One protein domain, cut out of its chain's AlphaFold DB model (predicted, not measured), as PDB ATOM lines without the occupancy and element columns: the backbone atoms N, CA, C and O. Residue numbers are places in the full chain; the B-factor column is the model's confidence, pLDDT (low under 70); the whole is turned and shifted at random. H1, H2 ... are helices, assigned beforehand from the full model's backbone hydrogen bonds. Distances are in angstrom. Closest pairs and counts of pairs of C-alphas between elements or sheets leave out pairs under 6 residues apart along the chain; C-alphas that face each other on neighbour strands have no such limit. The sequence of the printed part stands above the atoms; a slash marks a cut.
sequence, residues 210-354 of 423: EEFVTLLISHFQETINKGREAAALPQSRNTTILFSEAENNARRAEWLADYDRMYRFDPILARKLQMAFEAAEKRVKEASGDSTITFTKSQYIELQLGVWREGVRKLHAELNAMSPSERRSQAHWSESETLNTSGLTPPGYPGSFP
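Overview. This is residues 210 to 354 of the 423 residues of an uncharacterized protein of Bacteroidales bacterium 6E (UniProt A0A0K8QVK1). Four long helices run alternately back and forth along a rod, a loose bundle made of two pairs shifted along the long axis: H1 side by side with H4, and the H2-H3 hairpin, whose H3 packs on the first part of H4. At one end of the rod the short H5 sits beside the start of H1, and residues 329 to 354 form a looped tail there, beyond the turn between H2 and H3; at the other end lies the long link from H1 to H2. The printed part has 145 residues with five named helices, H1 to H5 in order, and no named strand: the class is all helix. It is loose, with a radius of gyration of the C-alphas of 18.1 A, and spans 58 by 28 by 20 A.

Along the chain. Begin with the longest helix, H4, residues 297 to 321: find C-alpha 297 at (150.186, 176.097, 206.004), from where it runs 36.7 A, with a kink of 31 degrees near residue 304, to C-alpha 321 at (130.261, 206.797, 202.923). H1, residues 210 to 231, starts at C-alpha 210 at (135.903, 207.818, 212.481) and covers 31.1 A. H2 takes residues 245 to 265 over 30.7 A, H3 residues 267 to 289 over 33.1 A, and H5 residues 324 to 328.

Arrangement. Look first from H4 to H1: they touch, closest at the C-alphas of Ala 231 and Ser 298, 4.4 A apart, and run opposite ways at a shallow tilt of 16 degrees. With residues 300 to 311 alone H4 touches H3, closest at the C-alphas of Ala 280 and Tyr 300, 5.7 A; this hairpin has a shallow tilt of 15 degrees, opposite ways. H2 and H3 form another hairpin, at a shallow tilt of 17 degrees, opposite ways; residues 255 to 263 of H2 touch residues 269 to 277 of H3, closest at the C-alphas of Tyr 263 and Ala 270, 4.8 A. H2 and H4 are near each other, while H1 is apart from H2 and from H3. H5 is close to but not clearly touching H1, closest at the C-alphas of Glu 210 and Arg 327, 4.8 A. In H1 and H3 every O i to N i+4 pair is within hydrogen-bond range; in H2 it is 16 of 17, in H4 18 of 21, and in H5 0 of 1, with 1 of 2 O i to N i+3 pairs.

Size, cuts and confidence. The C-alphas farthest apart, those of Ser 291 and Ser 325, are 58.8 A apart. The printed part has no cut. The link from H1 to H2, 13 residues, is long; those from H2 to H3 and from H4 to H5 are tight, and that from H3 to H4 is short. The mean pLDDT of the printed part is 85.6; look for values under 70 at residues 233 to 243 and residue 291.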
ATOM      1  N   GLU A 210     134.667 207.997 213.247       97.19
ATOM      2  CA  GLU A 210     135.903 207.818 212.481       97.19
ATOM      3  C   GLU A 210     136.967 207.078 213.291       97.19
ATOM      4  O   GLU A 210     137.470 206.063 212.820       97.19
ATOM      5  N   GLU A 211     137.240 207.499 214.530       96.94
ATOM      6  CA  GLU A 211     138.199 206.802 215.397       96.94
ATOM      7  C   GLU A 211     137.828 205.334 215.618       96.94
ATOM      8  O   GLU A 211     138.705 204.473 215.570       96.94
ATOM      9  N   PHE A 212     136.542 205.040 215.823       96.56
ATOM     10  CA  PHE A 212     136.059 203.677 216.025       96.56
ATOM     11  C   PHE A 212     136.323 202.788 214.799       96.56
ATOM     12  O   PHE A 212     136.890 201.701 214.921       96.56
ATOM     13  N   VAL A 213     135.953 203.254 213.600       95.81
ATOM     14  CA  VAL A 213     136.156 202.485 212.360       95.81
ATOM     15  C   VAL A 213     137.641 202.364 212.024       95.81
ATOM     16  O   VAL A 213     138.090 201.293 211.618       95.81
ATOM     17  N   THR A 214     138.427 203.423 212.218       96.38
ATOM     18  CA  THR A 214     139.877 203.389 211.997       96.38
ATOM     19  C   THR A 214     140.570 202.406 212.938       96.38
ATOM     20  O   THR A 214     141.468 201.689 212.497       96.38
ATOM     21  N   LEU A 215     140.129 202.311 214.195       94.19
ATOM     22  CA  LEU A 215     140.650 201.326 215.141       94.19
ATOM     23  C   LEU A 215     140.323 199.892 214.699       94.19
ATOM     24  O   LEU A 215     141.225 199.061 214.637       94.19
ATOM     25  N   LEU A 216     139.079 199.619 214.287       92.88
ATOM     26  CA  LEU A 216     138.695 198.317 213.726       92.88
ATOM     27  C   LEU A 216     139.530 197.942 212.495       92.88
ATOM     28  O   LEU A 216     139.980 196.803 212.368       92.88
ATOM     29  N   ILE A 217     139.769 198.902 211.596       94.88
ATOM     30  CA  ILE A 217     140.633 198.706 210.427       94.88
ATOM     31  C   ILE A 217     142.050 198.340 210.870       94.88
ATOM     32  O   ILE A 217     142.599 197.365 210.359       94.88
ATOM     33  N   SER A 218     142.629 199.090 211.812       94.31
ATOM     34  CA  SER A 218     143.973 198.832 212.344       94.31
ATOM     35  C   SER A 218     144.068 197.432 212.949       94.31
ATOM     36  O   SER A 218     144.977 196.673 212.614       94.31
ATOM     37  N   HIS A 219     143.086 197.054 213.765       90.19
ATOM     38  CA  HIS A 219     143.018 195.740 214.391       90.19
ATOM     39  C   HIS A 219     142.943 194.613 213.348       90.19
ATOM     40  O   HIS A 219     143.709 193.650 213.392       90.19
ATOM     41  N   PHE A 220     142.073 194.743 212.340       90.81
ATOM     42  CA  PHE A 220     141.952 193.735 211.279       90.81
ATOM     43  C   PHE A 220     143.223 193.664 210.420       90.81
ATOM     44  O   PHE A 220     143.628 192.580 209.997       90.81
ATOM     45  N   GLN A 221     143.876 194.800 210.168       93.44
ATOM     46  CA  GLN A 221     145.154 194.850 209.461       93.44
ATOM     47  C   GLN A 221     146.275 194.170 210.252       93.44
ATOM     48  O   GLN A 221     147.085 193.469 209.647       93.44
ATOM     49  N   GLU A 222     146.307 194.307 211.578       91.00
ATOM     50  CA  GLU A 222     147.266 193.602 212.432       91.00
ATOM     51  C   GLU A 222     147.098 192.079 212.327       91.00
ATOM     52  O   GLU A 222     148.083 191.369 212.111       91.00
ATOM     53  N   THR A 223     145.860 191.573 212.368       87.69
ATOM     54  CA  THR A 223     145.560 190.147 212.144       87.69
ATOM     55  C   THR A 223     146.029 189.682 210.762       87.69
ATOM     56  O   THR A 223     146.657 188.627 210.630       87.69
ATOM     57  N   ILE A 224     145.807 190.493 209.721       90.06
ATOM     58  CA  ILE A 224     146.280 190.195 208.361       90.06
ATOM     59  C   ILE A 224     147.810 190.156 208.290       90.06
ATOM     60  O   ILE A 224     148.366 189.269 207.638       90.06
ATOM     61  N   ASN A 225     148.492 191.096 208.942       90.75
ATOM     62  CA  ASN A 225     149.950 191.179 208.942       90.75
ATOM     63  C   ASN A 225     150.572 189.996 209.691       90.75
ATOM     64  O   ASN A 225     151.434 189.328 209.123       90.75
ATOM     65  N   LYS A 226     150.066 189.655 210.885       87.25
ATOM     66  CA  LYS A 226     150.487 188.461 211.641       87.25
ATOM     67  C   LYS A 226     150.306 187.182 210.823       87.25
ATOM     68  O   LYS A 226     151.218 186.360 210.740       87.25
ATOM     69  N   GLY A 227     149.162 187.033 210.150       84.44
ATOM     70  CA  GLY A 227     148.920 185.896 209.263       84.44
ATOM     71  C   GLY A 227     149.867 185.868 208.060       84.44
ATOM     72  O   GLY A 227     150.384 184.810 207.704       84.44
ATOM     73  N   ARG A 228     150.159 187.024 207.451       86.06
ATOM     74  CA  ARG A 228     151.111 187.122 206.335       86.06
ATOM     75  C   ARG A 228     152.527 186.755 206.770       86.06
ATOM     76  O   ARG A 228     153.191 186.018 206.053       86.06
ATOM     77  N   GLU A 229     152.984 187.236 207.921       85.44
ATOM     78  CA  GLU A 229     154.286 186.868 208.487       85.44
ATOM     79  C   GLU A 229     154.369 185.359 208.743       85.44
ATOM     80  O   GLU A 229     155.351 184.720 208.363       85.44
ATOM     81  N   ALA A 230     153.302 184.763 209.287       79.75
ATOM     82  CA  ALA A 230     153.207 183.319 209.483       79.75
ATOM     83  C   ALA A 230     153.208 182.526 208.159       79.75
ATOM     84  O   ALA A 230     153.753 181.421 208.112       79.75
ATOM     85  N   ALA A 231     152.636 183.081 207.086       75.62
ATOM     86  CA  ALA A 231     152.641 182.490 205.745       75.62
ATOM     87  C   ALA A 231     153.960 182.723 204.976       75.62
ATOM     88  O   ALA A 231     154.304 181.945 204.091       75.62
ATOM     89  N   ALA A 232     154.718 183.771 205.307       73.56
ATOM     90  CA  ALA A 232     155.969 184.141 204.641       73.56
ATOM     91  C   ALA A 232     157.216 183.425 205.200       73.56
ATOM     92  O   ALA A 232     158.327 183.658 204.719       73.56
ATOM     93  N   LEU A 233     157.063 182.559 206.209       67.38
ATOM     94  CA  LEU A 233     158.169 181.779 206.772       67.38
ATOM     95  C   LEU A 233     158.843 180.893 205.692       67.38
ATOM     96  O   LEU A 233     158.154 180.359 204.819       67.38
ATOM     97  N   PRO A 234     160.183 180.707 205.731       57.44
ATOM     98  CA  PRO A 234     160.939 180.032 204.670       57.44
ATOM     99  C   PRO A 234     160.410 178.634 204.335       57.44
ATOM    100  O   PRO A 234     159.986 177.901 205.227       57.44
ATOM    101  N   GLN A 235     160.524 178.216 203.067       53.38
ATOM    102  CA  GLN A 235     160.013 176.923 202.591       53.38
ATOM    103  C   GLN A 235     160.555 175.698 203.356       53.38
ATOM    104  O   GLN A 235     159.850 174.703 203.466       53.38
ATOM    105  N   SER A 236     161.742 175.786 203.969       51.91
ATOM    106  CA  SER A 236     162.291 174.748 204.862       51.91
ATOM    107  C   SER A 236     161.490 174.537 206.159       51.91
ATOM    108  O   SER A 236     161.702 173.548 206.856       51.91
ATOM    109  N   ARG A 237     160.565 175.453 206.479       49.78
ATOM    110  CA  ARG A 237     159.569 175.379 207.560       49.78
ATOM    111  C   ARG A 237     158.118 175.420 207.056       49.78
ATOM    112  O   ARG A 237     157.214 175.408 207.890       49.78
ATOM    113  N   ASN A 238     157.864 175.445 205.738       51.72
ATOM    114  CA  ASN A 238     156.522 175.192 205.193       51.72
ATOM    115  C   ASN A 238     156.251 173.693 205.320       51.72
ATOM    116  O   ASN A 238     156.370 172.920 204.372       51.72
ATOM    117  N   THR A 239     155.950 173.270 206.541       58.59
ATOM    118  CA  THR A 239     155.515 171.913 206.806       58.59
ATOM    119  C   THR A 239     154.166 171.703 206.128       58.59
ATOM    120  O   THR A 239     153.249 172.524 206.236       58.59
ATOM    121  N   THR A 240     154.045 170.591 205.406       60.78
ATOM    122  CA  THR A 240     152.741 170.001 205.109       60.78
ATOM    123  C   THR A 240     151.973 169.932 206.423       60.78
ATOM    124  O   THR A 240     152.533 169.503 207.435       60.78
ATOM    125  N   ILE A 241     150.731 170.416 206.438       63.78
ATOM    126  CA  ILE A 241     149.919 170.383 207.655       63.78
ATOM    127  C   ILE A 241     149.730 168.911 208.017       63.78
ATOM    128  O   ILE A 241     149.096 168.168 207.268       63.78
ATOM    129  N   LEU A 242     150.312 168.483 209.137       63.09
ATOM    130  CA  LEU A 242     150.136 167.124 209.621       63.09
ATOM    131  C   LEU A 242     148.718 166.989 210.186       63.09
ATOM    132  O   LEU A 242     148.166 167.894 210.825       63.09
ATOM    133  N   PHE A 243     148.098 165.845 209.911       66.25
ATOM    134  CA  PHE A 243     146.811 165.504 210.492       66.25
ATOM    135  C   PHE A 243     147.053 164.770 211.811       66.25
ATOM    136  O   PHE A 243     147.044 163.544 211.870       66.25
ATOM    137  N   SER A 244     147.316 165.535 212.870       76.81
ATOM    138  CA  SER A 244     147.319 165.030 214.241       76.81
ATOM    139  C   SER A 244     146.147 165.611 215.029       76.81
ATOM    140  O   SER A 244     145.681 166.724 214.768       76.81
ATOM    141  N   GLU A 245     145.653 164.853 216.007       78.44
ATOM    142  CA  GLU A 245     144.547 165.289 216.863       78.44
ATOM    143  C   GLU A 245     144.914 166.545 217.671       78.44
ATOM    144  O   GLU A 245     144.126 167.487 217.750       78.44
ATOM    145  N   ALA A 246     146.145 166.610 218.191       80.88
ATOM    146  CA  ALA A 246     146.641 167.753 218.956       80.88
ATOM    147  C   ALA A 246     146.709 169.044 218.119       80.88
ATOM    148  O   ALA A 246     146.252 170.095 218.567       80.88
ATOM    149  N   GLU A 247     147.225 168.980 216.888       78.75
ATOM    150  CA  GLU A 247     147.302 170.155 216.011       78.75
ATOM    151  C   GLU A 247     145.926 170.583 215.496       78.75
ATOM    152  O   GLU A 247     145.679 171.776 215.338       78.75
ATOM    153  N   ASN A 248     145.013 169.637 215.257       81.06
ATOM    154  CA  ASN A 248     143.631 169.952 214.898       81.06
ATOM    155  C   ASN A 248     142.921 170.699 216.038       81.06
ATOM    156  O   ASN A 248     142.290 171.730 215.811       81.06
ATOM    157  N   ASN A 249     143.091 170.231 217.277       84.56
ATOM    158  CA  ASN A 249     142.535 170.898 218.452       84.56
ATOM    159  C   ASN A 249     143.120 172.305 218.642       84.56
ATOM    160  O   ASN A 249     142.363 173.240 218.899       84.56
ATOM    161  N   ALA A 250     144.431 172.483 218.444       83.50
ATOM    162  CA  ALA A 250     145.067 173.798 218.511       83.50
ATOM    163  C   ALA A 250     144.532 174.764 217.435       83.50
ATOM    164  O   ALA A 250     144.141 175.882 217.762       83.50
ATOM    165  N   ARG A 251     144.431 174.319 216.172       84.62
ATOM    166  CA  ARG A 251     143.869 175.134 215.077       84.62
ATOM    167  C   ARG A 251     142.413 175.511 215.320       84.62
ATOM    168  O   ARG A 251     142.021 176.639 215.049       84.62
ATOM    169  N   ARG A 252     141.604 174.579 215.833       86.62
ATOM    170  CA  ARG A 252     140.207 174.855 216.197       86.62
ATOM    171  C   ARG A 252     140.099 175.881 217.312       86.62
ATOM    172  O   ARG A 252     139.227 176.732 217.230       86.62
ATOM    173  N   ALA A 253     140.953 175.806 218.330       86.88
ATOM    174  CA  ALA A 253     140.953 176.777 219.420       86.88
ATOM    175  C   ALA A 253     141.322 178.188 218.925       86.88
ATOM    176  O   ALA A 253     140.652 179.154 219.282       86.88
ATOM    177  N   GLU A 254     142.337 178.298 218.064       84.19
ATOM    178  CA  GLU A 254     142.726 179.566 217.432       84.19
ATOM    179  C   GLU A 254     141.601 180.119 216.542       84.19
ATOM    180  O   GLU A 254     141.199 181.273 216.697       84.19
ATOM    181  N   TRP A 255     141.015 179.270 215.692       89.00
ATOM    182  CA  TRP A 255     139.886 179.641 214.839       89.00
ATOM    183  C   TRP A 255     138.650 180.062 215.638       89.00
ATOM    184  O   TRP A 255     138.020 181.044 215.267       89.00
ATOM    185  N   LEU A 256     138.297 179.359 216.719       89.75
ATOM    186  CA  LEU A 256     137.163 179.729 217.573       89.75
ATOM    187  C   LEU A 256     137.351 181.136 218.140       89.75
ATOM    188  O   LEU A 256     136.433 181.946 218.081       89.75
ATOM    189  N   ALA A 257     138.562 181.458 218.602       85.88
ATOM    190  CA  ALA A 257     138.868 182.792 219.098       85.88
ATOM    191  C   ALA A 257     138.733 183.868 218.000       85.88
ATOM    192  O   ALA A 257     138.217 184.952 218.266       85.88
ATOM    193  N   ASP A 258     139.171 183.585 216.769       84.50
ATOM    194  CA  ASP A 258     138.987 184.481 215.616       84.50
ATOM    195  C   ASP A 258     137.522 184.608 215.183       84.50
ATOM    196  O   ASP A 258     137.065 185.700 214.833       84.50
ATOM    197  N   TYR A 259     136.781 183.502 215.214       88.56
ATOM    198  CA  TYR A 259     135.367 183.445 214.875       88.56
ATOM    199  C   TYR A 259     134.541 184.265 215.858       88.56
ATOM    200  O   TYR A 259     133.792 185.127 215.412       88.56
ATOM    201  N   ASP A 260     134.716 184.062 217.165       86.06
ATOM    202  CA  ASP A 260     133.978 184.793 218.199       86.06
ATOM    203  C   ASP A 260     134.255 186.300 218.111       86.06
ATOM    204  O   ASP A 260     133.332 187.114 218.199       86.06
ATOM    205  N   ARG A 261     135.514 186.682 217.839       82.06
ATOM    206  CA  ARG A 261     135.889 188.079 217.573       82.06
ATOM    207  C   ARG A 261     135.153 188.647 216.364       82.06
ATOM    208  O   ARG A 261     134.533 189.698 216.478       82.06
ATOM    209  N   MET A 262     135.211 187.974 215.214       85.69
ATOM    210  CA  MET A 262     134.553 188.441 213.988       85.69
ATOM    211  C   MET A 262     133.031 188.478 214.147       85.69
ATOM    212  O   MET A 262     132.386 189.421 213.696       85.69
ATOM    213  N   TYR A 263     132.456 187.466 214.799       86.88
ATOM    214  CA  TYR A 263     131.015 187.304 214.976       86.88
ATOM    215  C   TYR A 263     130.408 188.479 215.728       86.88
ATOM    216  O   TYR A 263     129.304 188.907 215.405       86.88
ATOM    217  N   ARG A 264     131.158 189.042 216.671       81.56
ATOM    218  CA  ARG A 264     130.739 190.201 217.450       81.56
ATOM    219  C   ARG A 264     130.548 191.482 216.629       81.56
ATOM    220  O   ARG A 264     129.767 192.336 217.032       81.56
ATOM    221  N   PHE A 265     131.264 191.628 215.514       79.94
ATOM    222  CA  PHE A 265     131.215 192.831 214.671       79.94
ATOM    223  C   PHE A 265     130.428 192.609 213.383       79.94
ATOM    224  O   PHE A 265     129.660 193.468 212.964       79.94
ATOM    225  N   ASP A 266     130.619 191.454 212.748       82.88
ATOM    226  CA  ASP A 266     129.965 191.102 211.494       82.88
ATOM    227  C   ASP A 266     129.675 189.589 211.483       82.88
ATOM    228  O   ASP A 266     130.499 188.781 211.026       82.88
ATOM    229  N   PRO A 267     128.480 189.171 211.951       86.31
ATOM    230  CA  PRO A 267     128.058 187.771 211.925       86.31
ATOM    231  C   PRO A 267     128.095 187.148 210.524       86.31
ATOM    232  O   PRO A 267     128.251 185.933 210.379       86.31
ATOM    233  N   ILE A 268     127.956 187.957 209.467       86.31
ATOM    234  CA  ILE A 268     127.991 187.486 208.080       86.31
ATOM    235  C   ILE A 268     129.435 187.165 207.676       86.31
ATOM    236  O   ILE A 268     129.682 186.108 207.091       86.31
ATOM    237  N   LEU A 269     130.402 188.027 208.005       87.25
ATOM    238  CA  LEU A 269     131.828 187.734 207.817       87.25
ATOM    239  C   LEU A 269     132.278 186.564 208.688       87.25
ATOM    240  O   LEU A 269     133.029 185.723 208.203       87.25
ATOM    241  N   ALA A 270     131.787 186.441 209.919       89.00
ATOM    242  CA  ALA A 270     132.111 185.304 210.777       89.00
ATOM    243  C   ALA A 270     131.645 183.976 210.172       89.00
ATOM    244  O   ALA A 270     132.411 183.015 210.112       89.00
ATOM    245  N   ARG A 271     130.435 183.933 209.601       89.25
ATOM    246  CA  ARG A 271     129.972 182.765 208.831       89.25
ATOM    247  C   ARG A 271     130.860 182.482 207.621       89.25
ATOM    248  O   ARG A 271     131.161 181.323 207.348       89.25
ATOM    249  N   LYS A 272     131.334 183.510 206.908       89.75
ATOM    250  CA  LYS A 272     132.311 183.320 205.821       89.75
ATOM    251  C   LYS A 272     133.642 182.767 206.334       89.75
ATOM    252  O   LYS A 272     134.226 181.913 205.674       89.75
ATOM    253  N   LEU A 273     134.100 183.210 207.506       90.62
ATOM    254  CA  LEU A 273     135.302 182.692 208.160       90.62
ATOM    255  C   LEU A 273     135.131 181.221 208.550       90.62
ATOM    256  O   LEU A 273     136.031 180.421 208.305       90.62
ATOM    257  N   GLN A 274     133.965 180.843 209.078       92.50
ATOM    258  CA  GLN A 274     133.613 179.447 209.329       92.50
ATOM    259  C   GLN A 274     133.666 178.615 208.041       92.50
ATOM    260  O   GLN A 274     134.341 177.590 208.001       92.50
ATOM    261  N   MET A 275     133.025 179.075 206.962       90.94
ATOM    262  CA  MET A 275     133.054 178.374 205.673       90.94
ATOM    263  C   MET A 275     134.482 178.235 205.122       90.94
ATOM    264  O   MET A 275     134.838 177.188 204.579       90.94
ATOM    265  N   ALA A 276     135.316 179.271 205.270       89.50
ATOM    266  CA  ALA A 276     136.718 179.237 204.862       89.50
ATOM    267  C   ALA A 276     137.529 178.222 205.685       89.50
ATOM    268  O   ALA A 276     138.323 177.470 205.117       89.50
ATOM    269  N   PHE A 277     137.296 178.159 206.999       89.88
ATOM    270  CA  PHE A 277     137.910 177.182 207.895       89.88
ATOM    271  C   PHE A 277     137.504 175.746 207.544       89.88
ATOM    272  O   PHE A 277     138.367 174.888 207.366       89.88
ATOM    273  N   GLU A 278     136.208 175.482 207.368       90.81
ATOM    274  CA  GLU A 278     135.692 174.158 207.001       90.81
ATOM    275  C   GLU A 278     136.232 173.694 205.639       90.81
ATOM    276  O   GLU A 278     136.640 172.538 205.485       90.81
ATOM    277  N   ALA A 279     136.305 174.603 204.662       88.06
ATOM    278  CA  ALA A 279     136.905 174.324 203.361       88.06
ATOM    279  C   ALA A 279     138.407 174.013 203.473       88.06
ATOM    280  O   ALA A 279     138.896 173.103 202.798       88.06
ATOM    281  N   ALA A 280     139.137 174.733 204.329       87.00
ATOM    282  CA  ALA A 280     140.553 174.486 204.571       87.00
ATOM    283  C   ALA A 280     140.783 173.132 205.264       87.00
ATOM    284  O   ALA A 280     141.617 172.352 204.810       87.00
ATOM    285  N   GLU A 281     140.001 172.793 206.292       87.44
ATOM    286  CA  GLU A 281     140.078 171.496 206.982       87.44
ATOM    287  C   GLU A 281     139.721 170.321 206.060       87.44
ATOM    288  O   GLU A 281     140.345 169.259 206.134       87.44
ATOM    289  N   LYS A 282     138.764 170.500 205.139       87.56
ATOM    290  CA  LYS A 282     138.467 169.492 204.111       87.56
ATOM    291  C   LYS A 282     139.687 169.225 203.221       87.56
ATOM    292  O   LYS A 282     140.037 168.065 203.016       87.56
ATOM    293  N   ARG A 283     140.377 170.280 202.771       85.06
ATOM    294  CA  ARG A 283     141.596 170.165 201.949       85.06
ATOM    295  C   ARG A 283     142.764 169.534 202.702       85.06
ATOM    296  O   ARG A 283     143.506 168.758 202.110       85.06
ATOM    297  N   VAL A 284     142.913 169.816 203.999       84.44
ATOM    298  CA  VAL A 284     143.912 169.144 204.853       84.44
ATOM    299  C   VAL A 284     143.642 167.638 204.910       84.44
ATOM    300  O   VAL A 284     144.566 166.845 204.748       84.44
ATOM    301  N   LYS A 285     142.380 167.227 205.096       83.69
ATOM    302  CA  LYS A 285     142.006 165.804 205.117       83.69
ATOM    303  C   LYS A 285     142.262 165.121 203.775       83.69
ATOM    304  O   LYS A 285     142.830 164.034 203.756       83.69
ATOM    305  N   GLU A 286     141.889 165.757 202.668       84.00
ATOM    306  CA  GLU A 286     142.147 165.239 201.316       84.00
ATOM    307  C   GLU A 286     143.655 165.072 201.062       84.00
ATOM    308  O   GLU A 286     144.086 163.992 200.670       84.00
ATOM    309  N   ALA A 287     144.471 166.075 201.405       80.81
ATOM    310  CA  ALA A 287     145.933 166.012 201.301       80.81
ATOM    311  C   ALA A 287     146.577 164.954 202.220       80.81
ATOM    312  O   ALA A 287     147.649 164.438 201.921       80.81
ATOM    313  N   SER A 288     145.936 164.611 203.342       75.88
ATOM    314  CA  SER A 288     146.404 163.526 204.217       75.88
ATOM    315  C   SER A 288     146.088 162.127 203.675       75.88
ATOM    316  O   SER A 288     146.785 161.173 204.013       75.88
ATOM    317  N   GLY A 289     145.042 162.000 202.849       73.12
ATOM    318  CA  GLY A 289     144.610 160.736 202.246       73.12
ATOM    319  C   GLY A 289     145.180 160.478 200.849       73.12
ATOM    320  O   GLY A 289     145.214 159.327 200.418       73.12
ATOM    321  N   ASP A 290     145.639 161.524 200.158       75.44
ATOM    322  CA  ASP A 290     146.201 161.459 198.810       75.44
ATOM    323  C   ASP A 290     147.583 162.126 198.768       75.44
ATOM    324  O   ASP A 290     147.714 163.349 198.841       75.44
ATOM    325  N   SER A 291     148.630 161.311 198.606       65.00
ATOM    326  CA  SER A 291     150.026 161.761 198.567       65.00
ATOM    327  C   SER A 291     150.369 162.632 197.352       65.00
ATOM    328  O   SER A 291     151.459 163.206 197.307       65.00
ATOM    329  N   THR A 292     149.464 162.758 196.376       70.06
ATOM    330  CA  THR A 292     149.627 163.643 195.215       70.06
ATOM    331  C   THR A 292     149.164 165.078 195.482       70.06
ATOM    332  O   THR A 292     149.560 165.996 194.760       70.06
ATOM    333  N   ILE A 293     148.376 165.307 196.540       71.25
ATOM    334  CA  ILE A 293     147.822 166.617 196.889       71.25
ATOM    335  C   ILE A 293     148.653 167.228 198.018       71.25
ATOM    336  O   ILE A 293     148.655 166.752 199.148       71.25
ATOM    337  N   THR A 294     149.340 168.338 197.741       72.62
ATOM    338  CA  THR A 294     150.058 169.100 198.776       72.62
ATOM    339  C   THR A 294     149.246 170.324 199.179       72.62
ATOM    340  O   THR A 294     149.036 171.221 198.363       72.62
ATOM    341  N   PHE A 295     148.810 170.384 200.440       79.62
ATOM    342  CA  PHE A 295     148.150 171.558 201.012       79.62
ATOM    343  C   PHE A 295     149.005 172.160 202.130       79.62
ATOM    344  O   PHE A 295     149.306 171.510 203.133       79.62
ATOM    345  N   THR A 296     149.451 173.398 201.929       80.38
ATOM    346  CA  THR A 296     150.454 174.028 202.795       80.38
ATOM    347  C   THR A 296     149.822 174.906 203.868       80.38
ATOM    348  O   THR A 296     148.728 175.449 203.698       80.38
ATOM    349  N   LYS A 297     150.560 175.128 204.963       78.31
ATOM    350  CA  LYS A 297     150.186 176.097 206.004       78.31
ATOM    351  C   LYS A 297     149.904 177.490 205.432       78.31
ATOM    352  O   LYS A 297     148.941 178.136 205.830       78.31
ATOM    353  N   SER A 298     150.692 177.914 204.447       79.88
ATOM    354  CA  SER A 298     150.501 179.196 203.759       79.88
ATOM    355  C   SER A 298     149.142 179.278 203.046       79.88
ATOM    356  O   SER A 298     148.439 180.276 203.171       79.88
ATOM    357  N   GLN A 299     148.729 178.215 202.342       82.81
ATOM    358  CA  GLN A 299     147.429 178.162 201.656       82.81
ATOM    359  C   GLN A 299     146.247 178.118 202.634       82.81
ATOM    360  O   GLN A 299     145.203 178.706 202.359       82.81
ATOM    361  N   TYR A 300     146.415 177.439 203.772       82.25
ATOM    362  CA  TYR A 300     145.427 177.417 204.851       82.25
ATOM    363  C   TYR A 300     145.193 178.818 205.425       82.25
ATOM    364  O   TYR A 300     144.054 179.270 205.507       82.25
ATOM    365  N   ILE A 301     146.276 179.528 205.758       83.38
ATOM    366  CA  ILE A 301     146.207 180.886 206.309       83.38
ATOM    367  C   ILE A 301     145.597 181.855 205.287       83.38
ATOM    368  O   ILE A 301     144.694 182.617 205.625       83.38
ATOM    369  N   GLU A 302     146.014 181.800 204.019       85.19
ATOM    370  CA  GLU A 302     145.506 182.704 202.976       85.19
ATOM    371  C   GLU A 302     143.988 182.591 202.747       85.19
ATOM    372  O   GLU A 302     143.338 183.607 202.486       85.19
ATOM    373  N   LEU A 303     143.399 181.396 202.897       84.50
ATOM    374  CA  LEU A 303     141.940 181.223 202.826       84.50
ATOM    375  C   LEU A 303     141.215 182.024 203.913       84.50
ATOM    376  O   LEU A 303     140.206 182.669 203.629       84.50
ATOM    377  N   GLN A 304     141.735 182.011 205.140       85.50
ATOM    378  CA  GLN A 304     141.151 182.753 206.258       85.50
ATOM    379  C   GLN A 304     141.397 184.259 206.111       85.50
ATOM    380  O   GLN A 304     140.477 185.061 206.275       85.50
ATOM    381  N   LEU A 305     142.612 184.658 205.707       88.25
ATOM    382  CA  LEU A 305     142.972 186.063 205.484       88.25
ATOM    383  C   LEU A 305     142.110 186.747 204.417       88.25
ATOM    384  O   LEU A 305     141.909 187.960 204.486       88.25
ATOM    385  N   GLY A 306     141.573 185.997 203.450       89.12
ATOM    386  CA  GLY A 306     140.624 186.522 202.467       89.12
ATOM    387  C   GLY A 306     139.395 187.179 203.107       89.12
ATOM    388  O   GLY A 306     138.974 188.248 202.663       89.12
ATOM    389  N   VAL A 307     138.869 186.597 204.190       89.75
ATOM    390  CA  VAL A 307     137.691 187.118 204.905       89.75
ATOM    391  C   VAL A 307     138.032 188.401 205.664       89.75
ATOM    392  O   VAL A 307     137.304 189.387 205.570       89.75
ATOM    393  N   TRP A 308     139.187 188.439 206.330       89.12
ATOM    394  CA  TRP A 308     139.675 189.639 207.017       89.12
ATOM    395  C   TRP A 308     139.913 190.807 206.050       89.12
ATOM    396  O   TRP A 308     139.510 191.938 206.325       89.12
ATOM    397  N   ARG A 309     140.501 190.541 204.873       93.62
ATOM    398  CA  ARG A 309     140.679 191.549 203.809       93.62
ATOM    399  C   ARG A 309     139.339 192.083 203.303       93.62
ATOM    400  O   ARG A 309     139.225 193.277 203.022       93.62
ATOM    401  N   GLU A 310     138.321 191.223 203.197       93.19
ATOM    402  CA  GLU A 310     136.962 191.658 202.867       93.19
ATOM    403  C   GLU A 310     136.408 192.604 203.942       93.19
ATOM    404  O   GLU A 310     135.871 193.654 203.587       93.19
ATOM    405  N   GLY A 311     136.595 192.280 205.226       91.75
ATOM    406  CA  GLY A 311     136.214 193.139 206.351       91.75
ATOM    407  C   GLY A 311     136.865 194.519 206.291       91.75
ATOM    408  O   GLY A 311     136.163 195.527 206.296       91.75
ATOM    409  N   VAL A 312     138.188 194.583 206.104       94.88
ATOM    410  CA  VAL A 312     138.919 195.856 205.941       94.88
ATOM    411  C   VAL A 312     138.361 196.677 204.773       94.88
ATOM    412  O   VAL A 312     138.141 197.882 204.902       94.88
ATOM    413  N   ARG A 313     138.074 196.038 203.631       96.25
ATOM    414  CA  ARG A 313     137.494 196.722 202.466       96.25
ATOM    415  C   ARG A 313     136.107 197.298 202.771       96.25
ATOM    416  O   ARG A 313     135.820 198.414 202.339       96.25
ATOM    417  N   LYS A 314     135.250 196.554 203.479       94.62
ATOM    418  CA  LYS A 314     133.914 197.022 203.879       94.62
ATOM    419  C   LYS A 314     133.995 198.189 204.864       94.62
ATOM    420  O   LYS A 314     133.341 199.198 204.630       94.62
ATOM    421  N   LEU A 315     134.867 198.112 205.869       95.69
ATOM    422  CA  LEU A 315     135.085 199.196 206.833       95.69
ATOM    423  C   LEU A 315     135.584 200.483 206.158       95.69
ATOM    424  O   LEU A 315     135.091 201.570 206.451       95.69
ATOM    425  N   HIS A 316     136.503 200.381 205.191       97.25
ATOM    426  CA  HIS A 316     136.904 201.541 204.389       97.25
ATOM    427  C   HIS A 316     135.739 202.125 203.580       97.25
ATOM    428  O   HIS A 316     135.625 203.345 203.469       97.25
ATOM    429  N   ALA A 317     134.875 201.280 203.009       96.25
ATOM    430  CA  ALA A 317     133.695 201.742 202.281       96.25
ATOM    431  C   ALA A 317     132.694 202.452 203.209       96.25
ATOM    432  O   ALA A 317     132.187 203.508 202.839       96.25
ATOM    433  N   GLU A 318     132.470 201.928 204.417       95.12
ATOM    434  CA  GLU A 318     131.645 202.569 205.449       95.12
ATOM    435  C   GLU A 318     132.188 203.941 205.835       95.12
ATOM    436  O   GLU A 318     131.454 204.925 205.786       95.12
ATOM    437  N   LEU A 319     133.482 204.037 206.153       95.44
ATOM    438  CA  LEU A 319     134.105 205.309 206.518       95.44
ATOM    439  C   LEU A 319     133.992 206.339 205.385       95.44
ATOM    440  O   LEU A 319     133.669 207.503 205.620       95.44
ATOM    441  N   ASN A 320     134.212 205.908 204.140       96.00
ATOM    442  CA  ASN A 320     134.105 206.766 202.959       96.00
ATOM    443  C   ASN A 320     132.669 207.211 202.658       96.00
ATOM    444  O   ASN A 320     132.492 208.286 202.088       96.00
ATOM    445  N   ALA A 321     131.666 206.428 203.055       95.75
ATOM    446  CA  ALA A 321     130.261 206.797 202.923       95.75
ATOM    447  C   ALA A 321     129.810 207.837 203.968       95.75
ATOM    448  O   ALA A 321     128.834 208.542 203.725       95.75
ATOM    449  N   MET A 322     130.512 207.960 205.103       95.88
ATOM    450  CA  MET A 322     130.178 208.935 206.147       95.88
ATOM    451  C   MET A 322     130.603 210.359 205.772       95.88
ATOM    452  O   MET A 322     131.749 210.611 205.382       95.88
ATOM    453  N   SER A 323     129.701 211.310 206.005       96.38
ATOM    454  CA  SER A 323     129.969 212.746 205.916       96.38
ATOM    455  C   SER A 323     130.960 213.228 206.995       96.38
ATOM    456  O   SER A 323     131.078 212.614 208.060       96.38
ATOM    457  N   PRO A 324     131.639 214.379 206.805       96.62
ATOM    458  CA  PRO A 324     132.549 214.939 207.813       96.62
ATOM    459  C   PRO A 324     131.893 215.279 209.161       96.62
ATOM    460  O   PRO A 324     132.572 215.354 210.185       96.62
ATOM    461  N   SER A 325     130.587 215.548 209.181       95.56
ATOM    462  CA  SER A 325     129.828 215.734 210.423       95.56
ATOM    463  C   SER A 325     129.574 214.407 211.126       95.56
ATOM    464  O   SER A 325     129.772 214.322 212.334       95.56
ATOM    465  N   GLU A 326     129.195 213.362 210.385       94.69
ATOM    466  CA  GLU A 326     128.981 212.031 210.961       94.69
ATOM    467  C   GLU A 326     130.284 211.473 211.525       94.69
ATOM    468  O   GLU A 326     130.306 211.022 212.665       94.69
ATOM    469  N   ARG A 327     131.396 211.596 210.798       96.50
ATOM    470  CA  ARG A 327     132.714 211.139 211.262       96.50
ATOM    471  C   ARG A 327     133.119 211.699 212.624       96.50
ATOM    472  O   ARG A 327     133.665 210.959 213.432       96.50
ATOM    473  N   ARG A 328     132.793 212.971 212.887       96.75
ATOM    474  CA  ARG A 328     133.081 213.676 214.150       96.75
ATOM    475  C   ARG A 328     132.046 213.429 215.247       96.75
ATOM    476  O   ARG A 328     132.284 213.809 216.388       96.75
ATOM    477  N   SER A 329     130.897 212.839 214.922       96.38
ATOM    478  CA  SER A 329     129.885 212.511 215.930       96.38
ATOM    479  C   SER A 329     130.339 211.335 216.794       96.38
ATOM    480  O   SER A 329     131.144 210.508 216.355       96.38
ATOM    481  N   GLN A 330     129.833 211.267 218.029       97.31
ATOM    482  CA  GLN A 330     130.139 210.159 218.930       97.31
ATOM    483  C   GLN A 330     129.646 208.840 218.321       97.31
ATOM    484  O   GLN A 330     128.548 208.754 217.766       97.31
ATOM    485  N   ALA A 331     130.473 207.806 218.416       97.25
ATOM    486  CA  ALA A 331     130.131 206.466 217.996       97.25
ATOM    487  C   ALA A 331     129.079 205.852 218.930       97.25
ATOM    488  O   ALA A 331     129.094 206.025 220.150       97.25
ATOM    489  N   HIS A 332     128.161 205.117 218.317       96.12
ATOM    490  CA  HIS A 332     127.082 204.392 218.964       96.12
ATOM    491  C   HIS A 332     127.117 202.963 218.430       96.12
ATOM    492  O   HIS A 332     127.165 202.775 217.213       96.12
ATOM    493  N   TRP A 333     127.126 201.968 219.312       94.12
ATOM    494  CA  TRP A 333     127.325 200.565 218.950       94.12
ATOM    495  C   TRP A 333     126.198 199.691 219.495       94.12
ATOM    496  O   TRP A 333     125.699 199.926 220.598       94.12
ATOM    497  N   SER A 334     125.808 198.682 218.717       89.88
ATOM    498  CA  SER A 334     124.866 197.650 219.142       89.88
ATOM    499  C   SER A 334     125.357 196.278 218.708       89.88
ATOM    500  O   SER A 334     125.664 196.073 217.539       89.88
ATOM    501  N   GLU A 335     125.333 195.318 219.629       83.44
ATOM    502  CA  GLU A 335     125.634 193.908 219.338       83.44
ATOM    503  C   GLU A 335     124.626 193.275 218.364       83.44
ATOM    504  O   GLU A 335     124.911 192.276 217.713       83.44
ATOM    505  N   SER A 336     123.431 193.862 218.257       83.69
ATOM    506  CA  SER A 336     122.369 193.381 217.369       83.69
ATOM    507  C   SER A 336     122.437 193.953 215.949       83.69
ATOM    508  O   SER A 336     121.657 193.540 215.088       83.69
ATOM    509  N   GLU A 337     123.340 194.903 215.692       85.88
ATOM    510  CA  GLU A 337     123.497 195.502 214.368       85.88
ATOM    511  C   GLU A 337     124.229 194.537 213.429       85.88
ATOM    512  O   GLU A 337     125.277 193.991 213.756       85.88
ATOM    513  N   THR A 338     123.658 194.315 212.246       81.06
ATOM    514  CA  THR A 338     124.171 193.355 211.250       81.06
ATOM    515  C   THR A 338     124.201 193.916 209.829       81.06
ATOM    516  O   THR A 338     124.662 193.244 208.906       81.06
ATOM    517  N   LEU A 339     123.709 195.143 209.628       83.62
ATOM    518  CA  LEU A 339     123.648 195.804 208.325       83.62
ATOM    519  C   LEU A 339     124.997 196.381 207.891       83.62
ATOM    520  O   LEU A 339     125.192 196.657 206.706       83.62
ATOM    521  N   ASN A 340     125.924 196.569 208.828       86.44
ATOM    522  CA  ASN A 340     127.275 197.042 208.565       86.44
ATOM    523  C   ASN A 340     128.308 196.200 209.325       86.44
ATOM    524  O   ASN A 340     127.970 195.454 210.238       86.44
ATOM    525  N   THR A 341     129.563 196.298 208.904       87.75
ATOM    526  CA  THR A 341     130.686 195.533 209.450       87.75
ATOM    527  C   THR A 341     131.208 196.121 210.760       87.75
ATOM    528  O   THR A 341     131.836 195.406 211.533       87.75
ATOM    529  N   SER A 342     130.982 197.410 211.028       89.81
ATOM    530  CA  SER A 342     131.438 198.050 212.270       89.81
ATOM    531  C   SER A 342     130.502 197.839 213.472       89.81
ATOM    532  O   SER A 342     130.903 198.090 214.607       89.81
ATOM    533  N   GLY A 343     129.256 197.410 213.260       90.69
ATOM    534  CA  GLY A 343     128.198 197.415 214.278       90.69
ATOM    535  C   GLY A 343     127.768 198.827 214.714       90.69
ATOM    536  O   GLY A 343     127.098 198.995 215.738       90.69
ATOM    537  N   LEU A 344     128.178 199.869 213.978       93.88
ATOM    538  CA  LEU A 344     127.839 201.249 214.308       93.88
ATOM    539  C   LEU A 344     126.393 201.559 213.938       93.88
ATOM    540  O   LEU A 344     125.932 201.299 212.833       93.88
ATOM    541  N   THR A 345     125.703 202.248 214.831       93.88
ATOM    542  CA  THR A 345     124.289 202.611 214.698       93.88
ATOM    543  C   THR A 345     124.122 204.127 214.819       93.88
ATOM    544  O   THR A 345     125.041 204.816 215.280       93.88
ATOM    545  N   PRO A 346     123.003 204.704 214.354       90.88
ATOM    546  CA  PRO A 346     122.677 206.091 214.659       90.88
ATOM    547  C   PRO A 346     122.309 206.253 216.149       90.88
ATOM    548  O   PRO A 346     121.842 205.297 216.778       90.88
ATOM    549  N   PRO A 347     122.458 207.460 216.725       89.75
ATOM    550  CA  PRO A 347     121.989 207.740 218.078       89.75
ATOM    551  C   PRO A 347     120.496 207.424 218.241       89.75
ATOM    552  O   PRO A 347     119.681 207.791 217.396       89.75
ATOM    553  N   GLY A 348     120.135 206.751 219.335       86.88
ATOM    554  CA  GLY A 348     118.746 206.384 219.644       86.88
ATOM    555  C   GLY A 348     118.248 205.083 219.005       86.88
ATOM    556  O   GLY A 348     117.096 204.714 219.225       86.88
ATOM    557  N   TYR A 349     119.089 204.366 218.252       89.94
ATOM    558  CA  TYR A 349     118.745 203.029 217.767       89.94
ATOM    559  C   TYR A 349     118.474 202.068 218.950       89.94
ATOM    560  O   TYR A 349     119.217 202.096 219.936       89.94
ATOM    561  N   PRO A 350     117.421 201.228 218.914       87.44
ATOM    562  CA  PRO A 350     117.112 200.316 220.016       87.44
ATOM    563  C   PRO A 350     118.284 199.382 220.343       87.44
ATOM    564  O   PRO A 350     118.829 198.731 219.460       87.44
ATOM    565  N   GLY A 351     118.681 199.321 221.617       85.50
ATOM    566  CA  GLY A 351     119.832 198.512 222.042       85.50
ATOM    567  C   GLY A 351     121.189 199.058 221.583       85.50
ATOM    568  O   GLY A 351     122.175 198.323 221.603       85.50
ATOM    569  N   SER A 352     121.240 200.317 221.141       91.25
ATOM    570  CA  SER A 352     122.476 201.035 220.855       91.25
ATOM    571  C   SER A 352     122.906 201.886 222.036       91.25
ATOM    572  O   SER A 352     122.093 202.572 222.660       91.25
ATOM    573  N   PHE A 353     124.207 201.894 222.288       93.31
ATOM    574  CA  PHE A 353     124.807 202.645 223.376       93.31
ATOM    575  C   PHE A 353     125.983 203.485 222.877       93.31
ATOM    576  O   PHE A 353     126.714 203.044 221.984       93.31
ATOM    577  N   PRO A 354     126.187 204.690 223.440       95.94
ATOM    578  CA  PRO A 354     127.385 205.467 223.164       95.94
ATOM    579  C   PRO A 354     128.627 204.689 223.600       95.94
ATOM    580  O   PRO A 354     128.598 203.952 224.590       95.94
TER     581      PRO A 354